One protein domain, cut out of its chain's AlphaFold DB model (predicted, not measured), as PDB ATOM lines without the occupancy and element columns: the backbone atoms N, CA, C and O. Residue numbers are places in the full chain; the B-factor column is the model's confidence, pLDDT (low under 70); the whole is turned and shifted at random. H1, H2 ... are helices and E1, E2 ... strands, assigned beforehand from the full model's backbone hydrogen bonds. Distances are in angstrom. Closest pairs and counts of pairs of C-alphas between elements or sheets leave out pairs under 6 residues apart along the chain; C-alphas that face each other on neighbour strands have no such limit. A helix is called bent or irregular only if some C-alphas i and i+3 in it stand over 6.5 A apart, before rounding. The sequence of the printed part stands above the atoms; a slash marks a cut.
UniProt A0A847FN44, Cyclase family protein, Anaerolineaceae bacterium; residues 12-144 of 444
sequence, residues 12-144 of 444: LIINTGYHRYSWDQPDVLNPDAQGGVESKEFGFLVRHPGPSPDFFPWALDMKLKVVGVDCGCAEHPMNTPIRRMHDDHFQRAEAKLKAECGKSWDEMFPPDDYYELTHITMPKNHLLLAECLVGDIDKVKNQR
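Overview. This is residues 12 to 144 of the 444 residues of the protein "Cyclase family protein" of Anaerolineaceae bacterium (UniProt A0A847FN44). A small sheet of three short parallel strands, E1, E2 and E3, forms one side of a body whose middle is filled by unnamed loop, residues 70 to 81 among it. H3 and H7 lie beyond the strands' first residues, H1 and H2 beyond their last ones, and H4, H5 and H6 make the side away from the sheet. The printed part has 133 residues, with eight named helices and three named strands in the order E1 H1 H2 H3 E2 H4 H5 H6 H7 E3 H8; the sheet's order is E1 E2 E3, and the class is mostly helix. The whole is compact, with a radius of gyration of the C-alphas of 15.7 A and spans of 45 by 36 by 23 A.

Arrangement. E1, residues 12 to 14, is an edge strand, parallel to E2, residues 66 to 69, at 13 degrees, with N 14 and O 68 2.8 A apart, within hydrogen-bond range. E2 is parallel to the other edge strand, E3, residues 128 to 130, at 29 degrees, with N 67 and O 128 2.9 A apart, within that range. H1, residues 18 to 21, touches H2, residues 40 to 45; their closest C-alphas, those of Tyr 21 and Lys 40, are 4.4 A apart. H3, residues 55 to 61, touches residues 117 to 122 alone of H7, residues 111 to 124, with the C-alphas of Leu 60 and Met 122 closest at 7.3 A. H3 and H7 run the same way at a steep tilt of 35.3 degrees, only just past shallow. H7 is only just on the sheet, with 5 pairs of C-alphas within 10 A, and only grazes it with residues 118 to 123. H4, residues 82 to 85, and H5, residues 87 to 101, only just touch, with 3 pairs of C-alphas within 8 A, and touch only at the corner; the C-alphas of Arg 83 and Phe 90 are closest at 5.3 A. H5 and H6, residues 105 to 108, also only just touch, with 3 such pairs, the C-alphas of Glu 94 and Trp 105 closest at 5.6 A. H6 and H7 meet only through their link. H8, residues 137 to 140, touches no helix. Two strand-helix-strand units, parallel neighbour strands with helices between them along the chain, are E1, H1 H2 H3, E2 and E2, H4 H5 H6 H7, E3. Each O i to N i+4 pair is within hydrogen-bond range in H2, H3 and H5, and 8 of 10 are in H7; H1, H4, H6 and H8 are too short for such a pair.

Along the chain. E1 begins at C-alpha 12, (279.700, 169.636, 263.595). H3 and E2 are each 9.8 A long from first to last C-alpha. H5 measures 20.4 A, from C-alpha 87 at (262.895, 173.611, 289.718). H7 measures 18.9 A and is neither bent nor irregular, but only just: C-alphas 119 and 122 are 6.4 A apart. H8 ends at C-alpha 140, (277.963, 180.388, 258.166).

Size, cuts and confidence. The two C-alphas farthest apart, those of Gly 35 and Asp 61, are 45.9 A apart. The printed part has no cut. The links H1 to H2 and E2 to H4 are long, and the C-alphas of residues 22 to 39 lie 14 to 26 A from the mean of all C-alphas. The mean pLDDT of the printed part is 94.1, and no printed residue is under 70.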
ATOM      1  N   LEU A  12     281.073 169.148 263.690       96.94
ATOM      2  CA  LEU A  12     279.700 169.636 263.595       96.94
ATOM      3  C   LEU A  12     279.497 170.793 264.564       96.94
ATOM      4  O   LEU A  12     279.628 170.600 265.764       96.94
ATOM      5  N   ILE A  13     279.108 171.965 264.060       96.50
ATOM      6  CA  ILE A  13     278.699 173.103 264.891       96.50
ATOM      7  C   ILE A  13     277.186 173.270 264.785       96.50
ATOM      8  O   ILE A  13     276.641 173.434 263.691       96.50
ATOM      9  N   ILE A  14     276.504 173.219 265.922       95.19
ATOM     10  CA  ILE A  14     275.056 173.338 266.035       95.19
ATOM     11  C   ILE A  14     274.720 174.778 266.412       95.19
ATOM     12  O   ILE A  14     274.993 175.223 267.525       95.19
ATOM     13  N   ASN A  15     274.091 175.495 265.482       94.44
ATOM     14  CA  ASN A  15     273.484 176.794 265.752       94.44
ATOM     15  C   ASN A  15     272.010 176.578 266.130       94.44
ATOM     16  O   ASN A  15     271.157 176.356 265.270       94.44
ATOM     17  N   THR A  16     271.725 176.610 267.428       94.25
ATOM     18  CA  THR A  16     270.374 176.556 268.006       94.25
ATOM     19  C   THR A  16     269.672 177.920 267.959       94.25
ATOM     20  O   THR A  16     268.478 178.035 268.251       94.25
ATOM     21  N   GLY A  17     270.417 178.970 267.610       94.00
ATOM     22  CA  GLY A  17     270.015 180.366 267.641       94.00
ATOM     23  C   GLY A  17     270.170 181.006 269.017       94.00
ATOM     24  O   GLY A  17     269.839 182.183 269.153       94.00
ATOM     25  N   TYR A  18     270.601 180.265 270.042       95.50
ATOM     26  CA  TYR A  18     270.708 180.769 271.413       95.50
ATOM     27  C   TYR A  18     271.942 181.638 271.650       95.50
ATOM     28  O   TYR A  18     271.947 182.371 272.639       95.50
ATOM     29  N   HIS A  19     272.894 181.696 270.714       94.56
ATOM     30  CA  HIS A  19     273.970 182.693 270.762       94.56
ATOM     31  C   HIS A  19     273.437 184.129 270.827       94.56
ATOM     32  O   HIS A  19     274.124 184.986 271.364       94.56
ATOM     33  N   ARG A  20     272.202 184.405 270.372       94.31
ATOM     34  CA  ARG A  20     271.530 185.712 270.536       94.31
ATOM     35  C   ARG A  20     271.421 186.175 271.995       94.31
ATOM     36  O   ARG A  20     271.235 187.357 272.249       94.31
ATOM     37  N   TYR A  21     271.495 185.240 272.942       94.88
ATOM     38  CA  TYR A  21     271.501 185.514 274.378       94.88
ATOM     39  C   TYR A  21     272.915 185.629 274.958       94.88
ATOM     40  O   TYR A  21     273.069 185.801 276.161       94.88
ATOM     41  N   SER A  22     273.951 185.540 274.126       93.06
ATOM     42  CA  SER A  22     275.323 185.825 274.530       93.06
ATOM     43  C   SER A  22     275.508 187.317 274.811       93.06
ATOM     44  O   SER A  22     274.809 188.179 274.271       93.06
ATOM     45  N   TRP A  23     276.477 187.630 275.668       87.81
ATOM     46  CA  TRP A  23     276.776 188.996 276.095       87.81
ATOM     47  C   TRP A  23     277.266 189.897 274.950       87.81
ATOM     48  O   TRP A  23     277.080 191.109 275.014       87.81
ATOM     49  N   ASP A  24     277.858 189.313 273.905       88.06
ATOM     50  CA  ASP A  24     278.409 190.012 272.741       88.06
ATOM     51  C   ASP A  24     277.372 190.307 271.640       88.06
ATOM     52  O   ASP A  24     277.725 190.874 270.607       88.06
ATOM     53  N   GLN A  25     276.101 189.949 271.851       92.56
ATOM     54  CA  GLN A  25     274.995 190.200 270.920       92.56
ATOM     55  C   GLN A  25     274.079 191.343 271.398       92.56
ATOM     56  O   GLN A  25     274.077 191.673 272.587       92.56
ATOM     57  N   PRO A  26     273.263 191.957 270.516       93.31
ATOM     58  CA  PRO A  26     272.227 192.910 270.924       93.31
ATOM     59  C   PRO A  26     271.226 192.319 271.925       93.31
ATOM     60  O   PRO A  26     271.046 191.105 272.011       93.31
ATOM     61  N   ASP A  27     270.551 193.180 272.685       94.88
ATOM     62  CA  ASP A  27     269.511 192.743 273.619       94.88
ATOM     63  C   ASP A  27     268.300 192.148 272.891       94.88
ATOM     64  O   ASP A  27     267.861 192.642 271.849       94.88
ATOM     65  N   VAL A  28     267.729 191.090 273.471       94.50
ATOM     66  CA  VAL A  28     266.510 190.457 272.964       94.50
ATOM     67  C   VAL A  28     265.318 191.049 273.702       94.50
ATOM     68  O   VAL A  28     265.148 190.820 274.897       94.50
ATOM     69  N   LEU A  29     264.479 191.804 272.994       95.06
ATOM     70  CA  LEU A  29     263.271 192.387 273.573       95.06
ATOM     71  C   LEU A  29     262.257 191.291 273.917       95.06
ATOM     72  O   LEU A  29     261.922 190.454 273.076       95.06
ATOM     73  N   ASN A  30     261.752 191.323 275.147       93.25
ATOM     74  CA  ASN A  30     260.708 190.428 275.627       93.25
ATOM     75  C   ASN A  30     259.740 191.216 276.533       93.25
ATOM     76  O   ASN A  30     260.093 191.504 277.676       93.25
ATOM     77  N   PRO A  31     258.525 191.555 276.055       93.69
ATOM     78  CA  PRO A  31     257.521 192.278 276.842       93.69
ATOM     79  C   PRO A  31     257.087 191.565 278.128       93.69
ATOM     80  O   PRO A  31     256.673 192.231 279.073       93.69
ATOM     81  N   ASP A  32     257.195 190.234 278.168       91.44
ATOM     82  CA  ASP A  32     256.830 189.416 279.327       91.44
ATOM     83  C   ASP A  32     257.980 189.300 280.344       91.44
ATOM     84  O   ASP A  32     257.789 188.803 281.457       91.44
ATOM     85  N   ALA A  33     259.186 189.748 279.979       90.38
ATOM     86  CA  ALA A  33     260.331 189.786 280.875       90.38
ATOM     87  C   ALA A  33     260.336 191.060 281.726       90.38
ATOM     88  O   ALA A  33     259.892 192.139 281.317       90.38
ATOM     89  N   GLN A  34     260.906 190.954 282.926       86.94
ATOM     90  CA  GLN A  34     261.111 192.109 283.790       86.94
ATOM     91  C   GLN A  34     262.015 193.133 283.088       86.94
ATOM     92  O   GLN A  34     263.153 192.834 282.742       86.94
ATOM     93  N   GLY A  35     261.504 194.350 282.887       91.19
ATOM     94  CA  GLY A  35     262.233 195.412 282.188       91.19
ATOM     95  C   GLY A  35     262.139 195.361 280.658       91.19
ATOM     96  O   GLY A  35     262.805 196.153 280.001       91.19
ATOM     97  N   GLY A  36     261.313 194.479 280.081       94.31
ATOM     98  CA  GLY A  36     261.081 194.421 278.632       94.31
ATOM     99  C   GLY A  36     262.216 193.782 277.823       94.31
ATOM    100  O   GLY A  36     262.197 193.835 276.590       94.31
ATOM    101  N   VAL A  37     263.202 193.183 278.495       93.62
ATOM    102  CA  VAL A  37     264.390 192.562 277.897       93.62
ATOM    103  C   VAL A  37     264.571 191.165 278.481       93.62
ATOM    104  O   VAL A  37     264.491 190.972 279.692       93.62
ATOM    105  N   GLU A  38     264.799 190.179 277.618       93.00
ATOM    106  CA  GLU A  38     265.075 188.809 278.036       93.00
ATOM    107  C   GLU A  38     266.400 188.727 278.799       93.00
ATOM    108  O   GLU A  38     267.404 189.324 278.405       93.00
ATOM    109  N   SER A  39     266.424 187.923 279.863       92.94
ATOM    110  CA  SER A  39     267.673 187.662 280.572       92.94
ATOM    111  C   SER A  39     268.603 186.835 279.688       92.94
ATOM    112  O   SER A  39     268.343 185.661 279.410       92.94
ATOM    113  N   LYS A  40     269.710 187.455 279.273       91.88
ATOM    114  CA  LYS A  40     270.767 186.826 278.476       91.88
ATOM    115  C   LYS A  40     271.331 185.583 279.155       91.88
ATOM    116  O   LYS A  40     271.291 184.502 278.580       91.88
ATOM    117  N   GLU A  41     271.740 185.698 280.415       90.75
ATOM    118  CA  GLU A  41     272.270 184.568 281.185       90.75
ATOM    119  C   GLU A  41     271.257 183.425 281.289       90.75
ATOM    120  O   GLU A  41     271.594 182.263 281.074       90.75
ATOM    121  N   PHE A  42     269.992 183.749 281.559       92.00
ATOM    122  CA  PHE A  42     268.962 182.735 281.732       92.00
ATOM    123  C   PHE A  42     268.606 182.036 280.413       92.00
ATOM    124  O   PHE A  42     268.459 180.814 280.362       92.00
ATOM    125  N   GLY A  43     268.497 182.802 279.326       93.00
ATOM    126  CA  GLY A  43     268.330 182.267 277.980       93.00
ATOM    127  C   GLY A  43     269.495 181.357 277.598       93.00
ATOM    128  O   GLY A  43     269.274 180.216 277.197       93.00
ATOM    129  N   PHE A  44     270.723 181.842 277.783       94.56
ATOM    130  CA  PHE A  44     271.949 181.198 277.324       94.56
ATOM    131  C   PHE A  44     272.349 179.959 278.132       94.56
ATOM    132  O   PHE A  44     272.842 179.004 277.538       94.56
ATOM    133  N   LEU A  45     272.135 179.959 279.455       93.56
ATOM    134  CA  LEU A  45     272.579 178.894 280.365       93.56
ATOM    135  C   LEU A  45     271.455 177.946 280.807       93.56
ATOM    136  O   LEU A  45     271.730 176.788 281.104       93.56
ATOM    137  N   VAL A  46     270.198 178.405 280.880       94.62
ATOM    138  CA  VAL A  46     269.106 177.629 281.510       94.62
ATOM    139  C   VAL A  46     268.054 177.158 280.510       94.62
ATOM    140  O   VAL A  46     267.562 176.035 280.622       94.62
ATOM    141  N   ARG A  47     267.674 178.002 279.542       93.88
ATOM    142  CA  ARG A  47     266.554 177.724 278.618       93.88
ATOM    143  C   ARG A  47     266.976 177.175 277.257       93.88
ATOM    144  O   ARG A  47     266.102 176.908 276.433       93.88
ATOM    145  N   HIS A  48     268.274 177.033 277.001       95.00
ATOM    146  CA  HIS A  48     268.743 176.522 275.718       95.00
ATOM    147  C   HIS A  48     268.296 175.072 275.484       95.00
ATOM    148  O   HIS A  48     268.138 174.306 276.439       95.00
ATOM    149  N   PRO A  49     268.066 174.679 274.219       95.06
ATOM    150  CA  PRO A  49     267.729 173.307 273.899       95.06
ATOM    151  C   PRO A  49     268.951 172.409 274.095       95.06
ATOM    152  O   PRO A  49     270.094 172.867 274.097       95.06
ATOM    153  N   GLY A  50     268.688 171.114 274.199       93.44
ATOM    154  CA  GLY A  50     269.702 170.071 274.154       93.44
ATOM    155  C   GLY A  50     269.317 168.985 273.154       93.44
ATOM    156  O   GLY A  50     268.174 168.954 272.680       93.44
ATOM    157  N   PRO A  51     270.265 168.109 272.805       94.31
ATOM    158  CA  PRO A  51     270.041 167.048 271.842       94.31
ATOM    159  C   PRO A  51     269.099 165.961 272.383       94.31
ATOM    160  O   PRO A  51     268.972 165.757 273.590       94.31
ATOM    161  N   SER A  52     268.455 165.230 271.470       92.94
ATOM    162  CA  SER A  52     267.716 164.007 271.803       92.94
ATOM    163  C   SER A  52     268.664 162.897 272.286       92.94
ATOM    164  O   SER A  52     269.835 162.913 271.900       92.94
ATOM    165  N   PRO A  53     268.176 161.882 273.026       90.75
ATOM    166  CA  PRO A  53     269.016 160.781 273.516       90.75
ATOM    167  C   PRO A  53     269.839 160.074 272.424       90.75
ATOM    168  O   PRO A  53     270.999 159.741 272.643       90.75
ATOM    169  N   ASP A  54     269.279 159.933 271.218       95.19
ATOM    170  CA  ASP A  54     269.924 159.225 270.100       95.19
ATOM    171  C   ASP A  54     270.992 160.051 269.361       95.19
ATOM    172  O   ASP A  54     271.694 159.536 268.488       95.19
ATOM    173  N   PHE A  55     271.146 161.337 269.689       97.25
ATOM    174  CA  PHE A  55     272.061 162.224 268.971       97.25
ATOM    175  C   PHE A  55     273.531 161.866 269.195       97.25
ATOM    176  O   PHE A  55     274.288 161.768 268.233       97.25
ATOM    177  N   PHE A  56     273.961 161.682 270.445       97.31
ATOM    178  CA  PHE A  56     275.358 161.356 270.733       97.31
ATOM    179  C   PHE A  56     275.760 159.954 270.242       97.31
ATOM    180  O   PHE A  56     276.850 159.839 269.678       97.31
ATOM    181  N   PRO A  57     274.905 158.913 270.333       97.69
ATOM    182  CA  PRO A  57     275.131 157.648 269.637       97.69
ATOM    183  C   PRO A  57     275.321 157.841 268.127       97.69
ATOM    184  O   PRO A  57     276.300 157.362 267.560       97.69
ATOM    185  N   TRP A  58     274.460 158.636 267.481       98.06
ATOM    186  CA  TRP A  58     274.623 158.973 266.066       98.06
ATOM    187  C   TRP A  58     275.937 159.725 265.780       98.06
ATOM    188  O   TRP A  58     276.606 159.443 264.786       98.06
ATOM    189  N   ALA A  59     276.338 160.662 266.643       98.12
ATOM    190  CA  ALA A  59     277.588 161.407 266.500       98.12
ATOM    191  C   ALA A  59     278.820 160.486 266.590       98.12
ATOM    192  O   ALA A  59     279.775 160.661 265.827       98.12
ATOM    193  N   LEU A  60     278.772 159.478 267.468       98.19
ATOM    194  CA  LEU A  60     279.787 158.425 267.576       98.19
ATOM    195  C   LEU A  60     279.833 157.552 266.313       98.19
ATOM    196  O   LEU A  60     280.916 157.330 265.765       98.19
ATOM    197  N   ASP A  61     278.681 157.131 265.782       98.06
ATOM    198  CA  ASP A  61     278.600 156.357 264.531       98.06
ATOM    199  C   ASP A  61     279.156 157.138 263.328       98.06
ATOM    200  O   ASP A  61     279.878 156.607 262.467       98.06
ATOM    201  N   MET A  62     278.870 158.440 263.301       98.06
ATOM    202  CA  MET A  62     279.411 159.399 262.341       98.06
ATOM    203  C   MET A  62     280.889 159.721 262.578       98.06
ATOM    204  O   MET A  62     281.490 160.415 261.756       98.06
ATOM    205  N   LYS A  63     281.500 159.208 263.652       97.56
ATOM    206  CA  LYS A  63     282.882 159.500 264.050       97.56
ATOM    207  C   LYS A  63     283.178 160.997 264.005       97.56
ATOM    208  O   LYS A  63     284.209 161.398 263.468       97.56
ATOM    209  N   LEU A  64     282.234 161.823 264.459       97.94
ATOM    210  CA  LEU A  64     282.464 163.261 264.507       97.94
ATOM    211  C   LEU A  64     283.678 163.535 265.398       97.94
ATOM    212  O   LEU A  64     283.894 162.843 266.390       97.94
ATOM    213  N   LYS A  65     284.494 164.521 265.027       95.44
ATOM    214  CA  LYS A  65     285.672 164.890 265.828       95.44
ATOM    215  C   LYS A  65     285.266 165.755 267.017       95.44
ATOM    216  O   LYS A  65     285.735 165.566 268.135       95.44
ATOM    217  N   VAL A  66     284.380 166.714 266.755       97.12
ATOM    218  CA  VAL A  66     283.882 167.674 267.740       97.12
ATOM    219  C   VAL A  66     282.409 167.967 267.469       97.12
ATOM    220  O   VAL A  66     282.023 168.147 266.309       97.12
ATOM    221  N   VAL A  67     281.609 168.056 268.533       97.69
ATOM    222  CA  VAL A  67     280.290 168.701 268.512       97.69
ATOM    223  C   VAL A  67     280.405 170.062 269.186       97.69
ATOM    224  O   VAL A  67     280.613 170.156 270.393       97.69
ATOM    225  N   GLY A  68     280.284 171.121 268.396       96.88
ATOM    226  CA  GLY A  68     280.211 172.485 268.885       96.88
ATOM    227  C   GLY A  68     278.774 172.975 269.026       96.88
ATOM    228  O   GLY A  68     277.915 172.581 268.236       96.88
ATOM    229  N   VAL A  69     278.511 173.852 269.991       96.81
ATOM    230  CA  VAL A  69     277.182 174.440 270.223       96.81
ATOM    231  C   VAL A  69     277.259 175.933 270.520       96.81
ATOM    232  O   VAL A  69     278.229 176.421 271.098       96.81
ATOM    233  N   ASP A  70     276.207 176.656 270.149       95.81
ATOM    234  CA  ASP A  70     276.096 178.113 270.273       95.81
ATOM    235  C   ASP A  70     275.434 178.582 271.585       95.81
ATOM    236  O   ASP A  70     274.921 179.697 271.677       95.81
ATOM    237  N   CYS A  71     275.426 177.720 272.602       94.94
ATOM    238  CA  CYS A  71     274.797 177.932 273.903       94.94
ATOM    239  C   CYS A  71     275.699 177.458 275.059       94.94
ATOM    240  O   CYS A  71     276.837 177.040 274.835       94.94
ATOM    241  N   GLY A  72     275.193 177.565 276.294       92.19
ATOM    242  CA  GLY A  72     275.955 177.343 277.523       92.19
ATOM    243  C   GLY A  72     276.593 175.962 277.672       92.19
ATOM    244  O   GLY A  72     277.689 175.873 278.218       92.19
ATOM    245  N   CYS A  73     275.946 174.902 277.186       92.81
ATOM    246  CA  CYS A  73     276.538 173.567 277.117       92.81
ATOM    247  C   CYS A  73     275.909 172.714 276.007       92.81
ATOM    248  O   CYS A  73     274.836 173.030 275.490       92.81
ATOM    249  N   ALA A  74     276.584 171.634 275.609       94.25
ATOM    250  CA  ALA A  74     276.091 170.739 274.560       94.25
ATOM    251  C   ALA A  74     274.998 169.781 275.051       94.25
ATOM    252  O   ALA A  74     274.222 169.257 274.253       94.25
ATOM    253  N   GLU A  75     274.932 169.537 276.357       93.94
ATOM    254  CA  GLU A  75     273.877 168.750 276.988       93.94
ATOM    255  C   GLU A  75     272.617 169.592 277.218       93.94
ATOM    256  O   GLU A  75     272.664 170.815 277.295       93.94
ATOM    257  N   HIS A  76     271.457 168.951 277.385       94.94
ATOM    258  CA  HIS A  76     270.277 169.687 277.837       94.94
ATOM    259  C   HIS A  76     270.492 170.181 279.285       94.94
ATOM    260  O   HIS A  76     270.829 169.355 280.138       94.94
ATOM    261  N   PRO A  77     270.213 171.455 279.639       94.62
ATOM    262  CA  PRO A  77     270.423 171.980 280.997       94.62
ATOM    263  C   PRO A  77     269.757 171.144 282.090       94.62
ATOM    264  O   PRO A  77     270.295 170.959 283.181       94.62
ATOM    265  N   MET A  78     268.591 170.588 281.773       95.31
ATOM    266  CA  MET A  78     267.814 169.731 282.674       95.31
ATOM    267  C   MET A  78     268.439 168.348 282.954       95.31
ATOM    268  O   MET A  78     267.987 167.664 283.869       95.31
ATOM    269  N   ASN A  79     269.501 167.958 282.240       92.75
ATOM    270  CA  ASN A  79     270.323 166.780 282.555       92.75
ATOM    271  C   ASN A  79     271.477 167.115 283.519       92.75
ATOM    272  O   ASN A  79     272.245 166.243 283.910       92.75
ATOM    273  N   THR A  80     271.587 168.375 283.947       89.31
ATOM    274  CA  THR A  80     272.651 168.877 284.823       89.31
ATOM    275  C   THR A  80     272.080 169.343 286.177       89.31
ATOM    276  O   THR A  80     270.856 169.387 286.363       89.31
ATOM    277  N   PRO A  81     272.921 169.762 287.149       89.06
ATOM    278  CA  PRO A  81     272.449 170.354 288.403       89.06
ATOM    279  C   PRO A  81     271.531 171.578 288.248       89.06
ATOM    280  O   PRO A  81     270.797 171.884 289.189       89.06
ATOM    281  N   ILE A  82     271.516 172.238 287.079       92.38
ATOM    282  CA  ILE A  82     270.623 173.368 286.768       92.38
ATOM    283  C   ILE A  82     269.157 173.006 287.037       92.38
ATOM    284  O   ILE A  82     268.428 173.833 287.582       92.38
ATOM    285  N   ARG A  83     268.737 171.758 286.777       93.19
ATOM    286  CA  ARG A  83     267.358 171.303 287.039       93.19
ATOM    287  C   ARG A  83     266.926 171.464 288.501       93.19
ATOM    288  O   ARG A  83     265.756 171.674 288.776       93.19
ATOM    289  N   ARG A  84     267.877 171.366 289.440       92.31
ATOM    290  CA  ARG A  84     267.639 171.502 290.891       92.31
ATOM    291  C   ARG A  84     267.754 172.953 291.357       92.31
ATOM    292  O   ARG A  84     267.161 173.314 292.364       92.31
ATOM    293  N   MET A  85     268.540 173.762 290.648       94.38
ATOM    294  CA  MET A  85     268.673 175.200 290.909       94.38
ATOM    295  C   MET A  85     267.464 175.986 290.378       94.38
ATOM    296  O   MET A  85     267.123 177.024 290.934       94.38
ATOM    297  N   HIS A  86     266.802 175.469 289.337       94.75
ATOM    298  CA  HIS A  86     265.652 176.079 288.667       94.75
ATOM    299  C   HIS A  86     264.496 175.076 288.525       94.75
ATOM    300  O   HIS A  86     264.128 174.681 287.416       94.75
ATOM    301  N   ASP A  87     263.940 174.647 289.660       96.19
ATOM    302  CA  ASP A  87     262.895 173.611 289.718       96.19
ATOM    303  C   ASP A  87     261.640 173.985 288.911       96.19
ATOM    304  O   ASP A  87     261.085 173.156 288.194       96.19
ATOM    305  N   ASP A  88     261.235 175.257 288.925       94.81
ATOM    306  CA  ASP A  88     260.086 175.729 288.150       94.81
ATOM    307  C   ASP A  88     260.303 175.567 286.633       94.81
ATOM    308  O   ASP A  88     259.380 175.226 285.890       94.81
ATOM    309  N   HIS A  89     261.539 175.760 286.168       94.69
ATOM    310  CA  HIS A  89     261.913 175.554 284.775       94.69
ATOM    311  C   HIS A  89     262.022 174.074 284.419       94.69
ATOM    312  O   HIS A  89     261.616 173.696 283.316       94.69
ATOM    313  N   PHE A  90     262.487 173.236 285.346       97.19
ATOM    314  CA  PHE A  90     262.466 171.788 285.167       97.19
ATOM    315  C   PHE A  90     261.039 171.255 285.041       97.19
ATOM    316  O   PHE A  90     260.747 170.538 284.089       97.19
ATOM    317  N   GLN A  91     260.120 171.682 285.911       97.19
ATOM    318  CA  GLN A  91     258.708 171.292 285.837       97.19
ATOM    319  C   GLN A  91     258.074 171.676 284.493       97.19
ATOM    320  O   GLN A  91     257.336 170.887 283.904       97.19
ATOM    321  N   ARG A  92     258.390 172.866 283.961       95.69
ATOM    322  CA  ARG A  92     257.921 173.299 282.631       95.69
ATOM    323  C   ARG A  92     258.506 172.447 281.507       95.69
ATOM    324  O   ARG A  92     257.772 172.060 280.599       95.69
ATOM    325  N   ALA A  93     259.808 172.165 281.557       95.50
ATOM    326  CA  ALA A  93     260.478 171.326 280.569       95.50
ATOM    327  C   ALA A  93     259.927 169.891 280.593       95.50
ATOM    328  O   ALA A  93     259.627 169.332 279.541       95.50
ATOM    329  N   GLU A  94     259.706 169.327 281.782       97.12
ATOM    330  CA  GLU A  94     259.119 168.002 281.947       97.12
ATOM    331  C   GLU A  94     257.663 167.954 281.477       97.12
ATOM    332  O   GLU A  94     257.291 167.031 280.757       97.12
ATOM    333  N   ALA A  95     256.839 168.946 281.822       97.56
ATOM    334  CA  ALA A  95     255.459 169.013 281.346       97.56
ATOM    335  C   ALA A  95     255.396 169.066 279.811       97.56
ATOM    336  O   ALA A  95     254.585 168.368 279.201       97.56
ATOM    337  N   LYS A  96     256.292 169.842 279.187       96.19
ATOM    338  CA  LYS A  96     256.429 169.903 277.730       96.19
ATOM    339  C   LYS A  96     256.846 168.549 277.146       96.19
ATOM    340  O   LYS A  96     256.187 168.062 276.233       96.19
ATOM    341  N   LEU A  97     257.878 167.913 277.701       95.94
ATOM    342  CA  LEU A  97     258.351 166.602 277.247       95.94
ATOM    343  C   LEU A  97     257.267 165.520 277.381       95.94
ATOM    344  O   LEU A  97     257.054 164.743 276.453       95.94
ATOM    345  N   LYS A  98     256.538 165.495 278.503       97.19
ATOM    346  CA  LYS A  98     255.411 164.576 278.725       97.19
ATOM    347  C   LYS A  98     254.308 164.790 277.691       97.19
ATOM    348  O   LYS A  98     253.777 163.813 277.174       97.19
ATOM    349  N   ALA A  99     253.987 166.042 277.366       97.38
ATOM    350  CA  ALA A  99     252.984 166.364 276.355       97.38
ATOM    351  C   ALA A  99     253.414 165.952 274.934       97.38
ATOM    352  O   ALA A  99     252.580 165.497 274.155       97.38
ATOM    353  N   GLU A 100     254.698 166.091 274.599       95.56
ATOM    354  CA  GLU A 100     255.225 165.809 273.256       95.56
ATOM    355  C   GLU A 100     255.571 164.327 273.037       95.56
ATOM    356  O   GLU A 100     255.395 163.808 271.935       95.56
ATOM    357  N   CYS A 101     256.062 163.635 274.067       94.25
ATOM    358  CA  CYS A 101     256.647 162.296 273.944       94.25
ATOM    359  C   CYS A 101     255.995 161.234 274.840       94.25
ATOM    360  O   CYS A 101     256.339 160.059 274.724       94.25
ATOM    361  N   GLY A 102     255.096 161.614 275.754       96.38
ATOM    362  CA  GLY A 102     254.435 160.682 276.675       96.38
ATOM    363  C   GLY A 102     255.347 160.072 277.747       96.38
ATOM    364  O   GLY A 102     254.928 159.143 278.429       96.38
ATOM    365  N   LYS A 103     256.578 160.576 277.897       96.19
ATOM    366  CA  LYS A 103     257.573 160.114 278.874       96.19
ATOM    367  C   LYS A 103     257.907 161.218 279.871       96.19
ATOM    368  O   LYS A 103     257.937 162.395 279.509       96.19
ATOM    369  N   SER A 104     258.187 160.839 281.111       96.69
ATOM    370  CA  SER A 104     258.865 161.705 282.078       96.69
ATOM    371  C   SER A 104     260.301 162.014 281.654       96.69
ATOM    372  O   SER A 104     260.838 161.412 280.720       96.69
ATOM    373  N   TRP A 105     260.926 162.972 282.343       96.38
ATOM    374  CA  TRP A 105     262.289 163.378 282.011       96.38
ATOM    375  C   TRP A 105     263.283 162.232 282.175       96.38
ATOM    376  O   TRP A 105     264.013 161.922 281.240       96.38
ATOM    377  N   ASP A 106     263.251 161.554 283.321       95.81
ATOM    378  CA  ASP A 106     264.193 160.478 283.640       95.81
ATOM    379  C   ASP A 106     263.881 159.175 282.857       95.81
ATOM    380  O   ASP A 106     264.759 158.336 282.694       95.81
ATOM    381  N   GLU A 107     262.673 159.011 282.292       96.44
ATOM    382  CA  GLU A 107     262.375 157.936 281.320       96.44
ATOM    383  C   GLU A 107     262.947 158.218 279.921       96.44
ATOM    384  O   GLU A 107     263.209 157.288 279.155       96.44
ATOM    385  N   MET A 108     263.080 159.493 279.547       95.88
ATOM    386  CA  MET A 108     263.704 159.899 278.284       95.88
ATOM    387  C   MET A 108     265.228 159.979 278.410       95.88
ATOM    388  O   MET A 108     265.940 159.582 277.491       95.88
ATOM    389  N   PHE A 109     265.715 160.475 279.546       95.31
ATOM    390  CA  PHE A 109     267.126 160.668 279.864       95.31
ATOM    391  C   PHE A 109     267.461 159.953 281.182       95.31
ATOM    392  O   PHE A 109     267.591 160.619 282.213       95.31
ATOM    393  N   PRO A 110     267.592 158.611 281.181       94.50
ATOM    394  CA  PRO A 110     268.003 157.879 282.373       94.50
ATOM    395  C   PRO A 110     269.348 158.426 282.881       94.50
ATOM    396  O   PRO A 110     270.318 158.407 282.118       94.50
ATOM    397  N   PRO A 111     269.437 158.949 284.120       89.25
ATOM    398  CA  PRO A 111     270.607 159.715 284.556       89.25
ATOM    399  C   PRO A 111     271.934 158.954 284.465       89.25
ATOM    400  O   PRO A 111     272.922 159.518 283.999       89.25
ATOM    401  N   ASP A 112     271.942 157.682 284.866       88.94
ATOM    402  CA  ASP A 112     273.153 156.853 284.880       88.94
ATOM    403  C   ASP A 112     273.618 156.524 283.451       88.94
ATOM    404  O   ASP A 112     274.790 156.713 283.124       88.94
ATOM    405  N   ASP A 113     272.695 156.119 282.568       92.06
ATOM    406  CA  ASP A 113     273.006 155.815 281.163       92.06
ATOM    407  C   ASP A 113     273.467 157.069 280.411       92.06
ATOM    408  O   ASP A 113     274.408 157.031 279.616       92.06
ATOM    409  N   TYR A 114     272.814 158.203 280.674       91.62
ATOM    410  CA  TYR A 114     273.153 159.470 280.043       91.62
ATOM    411  C   TYR A 114     274.525 159.976 280.505       91.62
ATOM    412  O   TYR A 114     275.302 160.460 279.679       91.62
ATOM    413  N   TYR A 115     274.866 159.807 281.788       89.62
ATOM    414  CA  TYR A 115     276.200 160.106 282.310       89.62
ATOM    415  C   TYR A 115     277.270 159.182 281.706       89.62
ATOM    416  O   TYR A 115     278.291 159.668 281.215       89.62
ATOM    417  N   GLU A 116     277.037 157.866 281.673       91.38
ATOM    418  CA  GLU A 116     277.969 156.901 281.067       91.38
ATOM    419  C   GLU A 116     278.217 157.217 279.585       91.38
ATOM    420  O   GLU A 116     279.348 157.155 279.098       91.38
ATOM    421  N   LEU A 117     277.183 157.623 278.850       93.88
ATOM    422  CA  LEU A 117     277.315 158.035 277.458       93.88
ATOM    423  C   LEU A 117     278.166 159.308 277.317       93.88
ATOM    424  O   LEU A 117     279.176 159.302 276.609       93.88
ATOM    425  N   THR A 118     277.770 160.389 277.987       91.81
ATOM    426  CA  THR A 118     278.318 161.739 277.760       91.81
ATOM    427  C   THR A 118     279.675 161.973 278.420       91.81
ATOM    428  O   THR A 118     280.522 162.657 277.849       91.81
ATOM    429  N   HIS A 119     279.920 161.372 279.585       89.81
ATOM    430  CA  HIS A 119     281.109 161.634 280.399       89.81
ATOM    431  C   HIS A 119     282.126 160.486 280.395       89.81
ATOM    432  O   HIS A 119     283.277 160.702 280.778       89.81
ATOM    433  N   ILE A 120     281.750 159.283 279.942       91.00
ATOM    434  CA  ILE A 120     282.657 158.123 279.886       91.00
ATOM    435  C   ILE A 120     282.858 157.636 278.450       91.00
ATOM    436  O   ILE A 120     283.995 157.564 277.977       91.00
ATOM    437  N   THR A 121     281.778 157.324 277.738       95.44
ATOM    438  CA  THR A 121     281.834 156.726 276.398       95.44
ATOM    439  C   THR A 121     282.331 157.728 275.364       95.44
ATOM    440  O   THR A 121     283.278 157.422 274.636       95.44
ATOM    441  N   MET A 122     281.751 158.931 275.304       95.81
ATOM    442  CA  MET A 122     282.152 159.951 274.331       95.81
ATOM    443  C   MET A 122     283.633 160.353 274.462       95.81
ATOM    444  O   MET A 122     284.345 160.245 273.456       95.81
ATOM    445  N   PRO A 123     284.158 160.706 275.658       92.00
ATOM    446  CA  PRO A 123     285.566 161.078 275.796       92.00
ATOM    447  C   PRO A 123     286.535 159.938 275.457       92.00
ATOM    448  O   PRO A 123     287.545 160.178 274.798       92.00
ATOM    449  N   LYS A 124     286.217 158.684 275.827       94.44
ATOM    450  CA  LYS A 124     287.029 157.501 275.464       94.44
ATOM    451  C   LYS A 124     287.090 157.248 273.955       94.44
ATOM    452  O   LYS A 124     288.025 156.607 273.489       94.44
ATOM    453  N   ASN A 125     286.104 157.737 273.206       96.06
ATOM    454  CA  ASN A 125     286.050 157.648 271.746       96.06
ATOM    455  C   ASN A 125     286.516 158.941 271.054       96.06
ATOM    456  O   ASN A 125     286.346 159.072 269.845       96.06
ATOM    457  N   HIS A 126     287.107 159.884 271.799       93.88
ATOM    458  CA  HIS A 126     287.581 161.176 271.297       93.88
ATOM    459  C   HIS A 126     286.504 162.027 270.601       93.88
ATOM    460  O   HIS A 126     286.828 162.848 269.746       93.88
ATOM    461  N   LEU A 127     285.234 161.872 270.992       96.44
ATOM    462  CA  LEU A 127     284.184 162.813 270.615       96.44
ATOM    463  C   LEU A 127     284.184 163.968 271.620       96.44
ATOM    464  O   LEU A 127     283.708 163.817 272.746       96.44
ATOM    465  N   LEU A 128     284.752 165.106 271.218       94.06
ATOM    466  CA  LEU A 128     284.905 166.277 272.083       94.06
ATOM    467  C   LEU A 128     283.736 167.256 271.935       94.06
ATOM    468  O   LEU A 128     283.039 167.275 270.918       94.06
ATOM    469  N   LEU A 129     283.559 168.106 272.944       95.69
ATOM    470  CA  LEU A 129     282.572 169.181 272.950       95.69
ATOM    471  C   LEU A 129     283.266 170.543 272.853       95.69
ATOM    472  O   LEU A 129     284.308 170.755 273.470       95.69
ATOM    473  N   ALA A 130     282.679 171.462 272.087       96.25
ATOM    474  CA  ALA A 130     283.089 172.863 272.027       96.25
ATOM    475  C   ALA A 130     281.884 173.760 272.332       96.25
ATOM    476  O   ALA A 130     280.985 173.941 271.517       96.25
ATOM    477  N   GLU A 131     281.839 174.283 273.545       94.94
ATOM    478  CA  GLU A 131     280.664 174.975 274.073       94.94
ATOM    479  C   GLU A 131     280.838 176.493 273.988       94.94
ATOM    480  O   GLU A 131     281.954 176.996 273.837       94.94
ATOM    481  N   CYS A 132     279.734 177.234 274.092       94.56
ATOM    482  CA  CYS A 132     279.726 178.695 274.025       94.56
ATOM    483  C   CYS A 132     280.285 179.287 272.710       94.56
ATOM    484  O   CYS A 132     280.925 180.342 272.719       94.56
ATOM    485  N   LEU A 133     280.044 178.643 271.562       94.75
ATOM    486  CA  LEU A 133     280.496 179.134 270.256       94.75
ATOM    487  C   LEU A 133     279.551 180.206 269.697       94.75
ATOM    488  O   LEU A 133     278.538 179.908 269.070       94.75
ATOM    489  N   VAL A 134     279.900 181.467 269.932       93.00
ATOM    490  CA  VAL A 134     279.058 182.639 269.634       93.00
ATOM    491  C   VAL A 134     279.645 183.487 268.491       93.00
ATOM    492  O   VAL A 134     280.059 182.943 267.466       93.00
ATOM    493  N   GLY A 135     279.683 184.817 268.621       91.38
ATOM    494  CA  GLY A 135     280.305 185.709 267.648       91.38
ATOM    495  C   GLY A 135     279.610 185.687 266.287       91.38
ATOM    496  O   GLY A 135     278.421 185.966 266.175       91.38
ATOM    497  N   ASP A 136     280.372 185.360 265.243       92.31
ATOM    498  CA  ASP A 136     279.948 185.438 263.841       92.31
ATOM    499  C   ASP A 136     279.303 184.144 263.308       92.31
ATOM    500  O   ASP A 136     279.144 183.989 262.095       92.31
ATOM    501  N   ILE A 137     278.913 183.209 264.186       92.12
ATOM    502  CA  ILE A 137     278.344 181.900 263.807       92.12
ATOM    503  C   ILE A 137     277.168 182.010 262.821       92.12
ATOM    504  O   ILE A 137     276.943 181.132 261.983       92.12
ATOM    505  N   ASP A 138     276.446 183.126 262.864       91.12
ATOM    506  CA  ASP A 138     275.313 183.399 261.996       91.12
ATOM    507  C   ASP A 138     275.667 183.597 260.519       91.12
ATOM    508  O   ASP A 138     274.820 183.369 259.650       91.12
ATOM    509  N   LYS A 139     276.922 183.946 260.219       91.19
ATOM    510  CA  LYS A 139     277.405 184.157 258.849       91.19
ATOM    511  C   LYS A 139     277.567 182.848 258.069       91.19
ATOM    512  O   LYS A 139     277.508 182.863 256.846       91.19
ATOM    513  N   VAL A 140     277.692 181.713 258.763       88.88
ATOM    514  CA  VAL A 140     277.963 180.388 258.166       88.88
ATOM    515  C   VAL A 140     276.828 179.375 258.387       88.88
ATOM    516  O   VAL A 140     277.021 178.163 258.288       88.88
ATOM    517  N   LYS A 141     275.604 179.844 258.675       88.81
ATOM    518  CA  LYS A 141     274.447 178.965 258.933       88.81
ATOM    519  C   LYS A 141     274.172 178.010 257.783       88.81
ATOM    520  O   LYS A 141     274.029 178.437 256.639       88.81
ATOM    521  N   ASN A 142     273.948 176.741 258.130       91.00
ATOM    522  CA  ASN A 142     273.539 175.677 257.207       91.00
ATOM    523  C   ASN A 142     274.495 175.468 256.021       91.00
ATOM    524  O   ASN A 142     274.083 174.899 255.011       91.00
ATOM    525  N   GLN A 143     275.746 175.914 256.139       91.81
ATOM    526  CA  GLN A 143     276.770 175.834 255.101       91.81
ATOM    527  C   GLN A 143     277.915 174.928 255.553       91.81
ATOM    528  O   GLN A 143     278.104 174.700 256.750       91.81
ATOM    529  N   ARG A 144     278.665 174.380 254.594       93.31
ATOM    530  CA  ARG A 144     279.955 173.763 254.906       93.31
ATOM    531  C   ARG A 144     281.005 174.864 255.042       93.31
ATOM    532  O   ARG A 144     280.934 175.894 254.378       93.31
TER     533      ARG A 144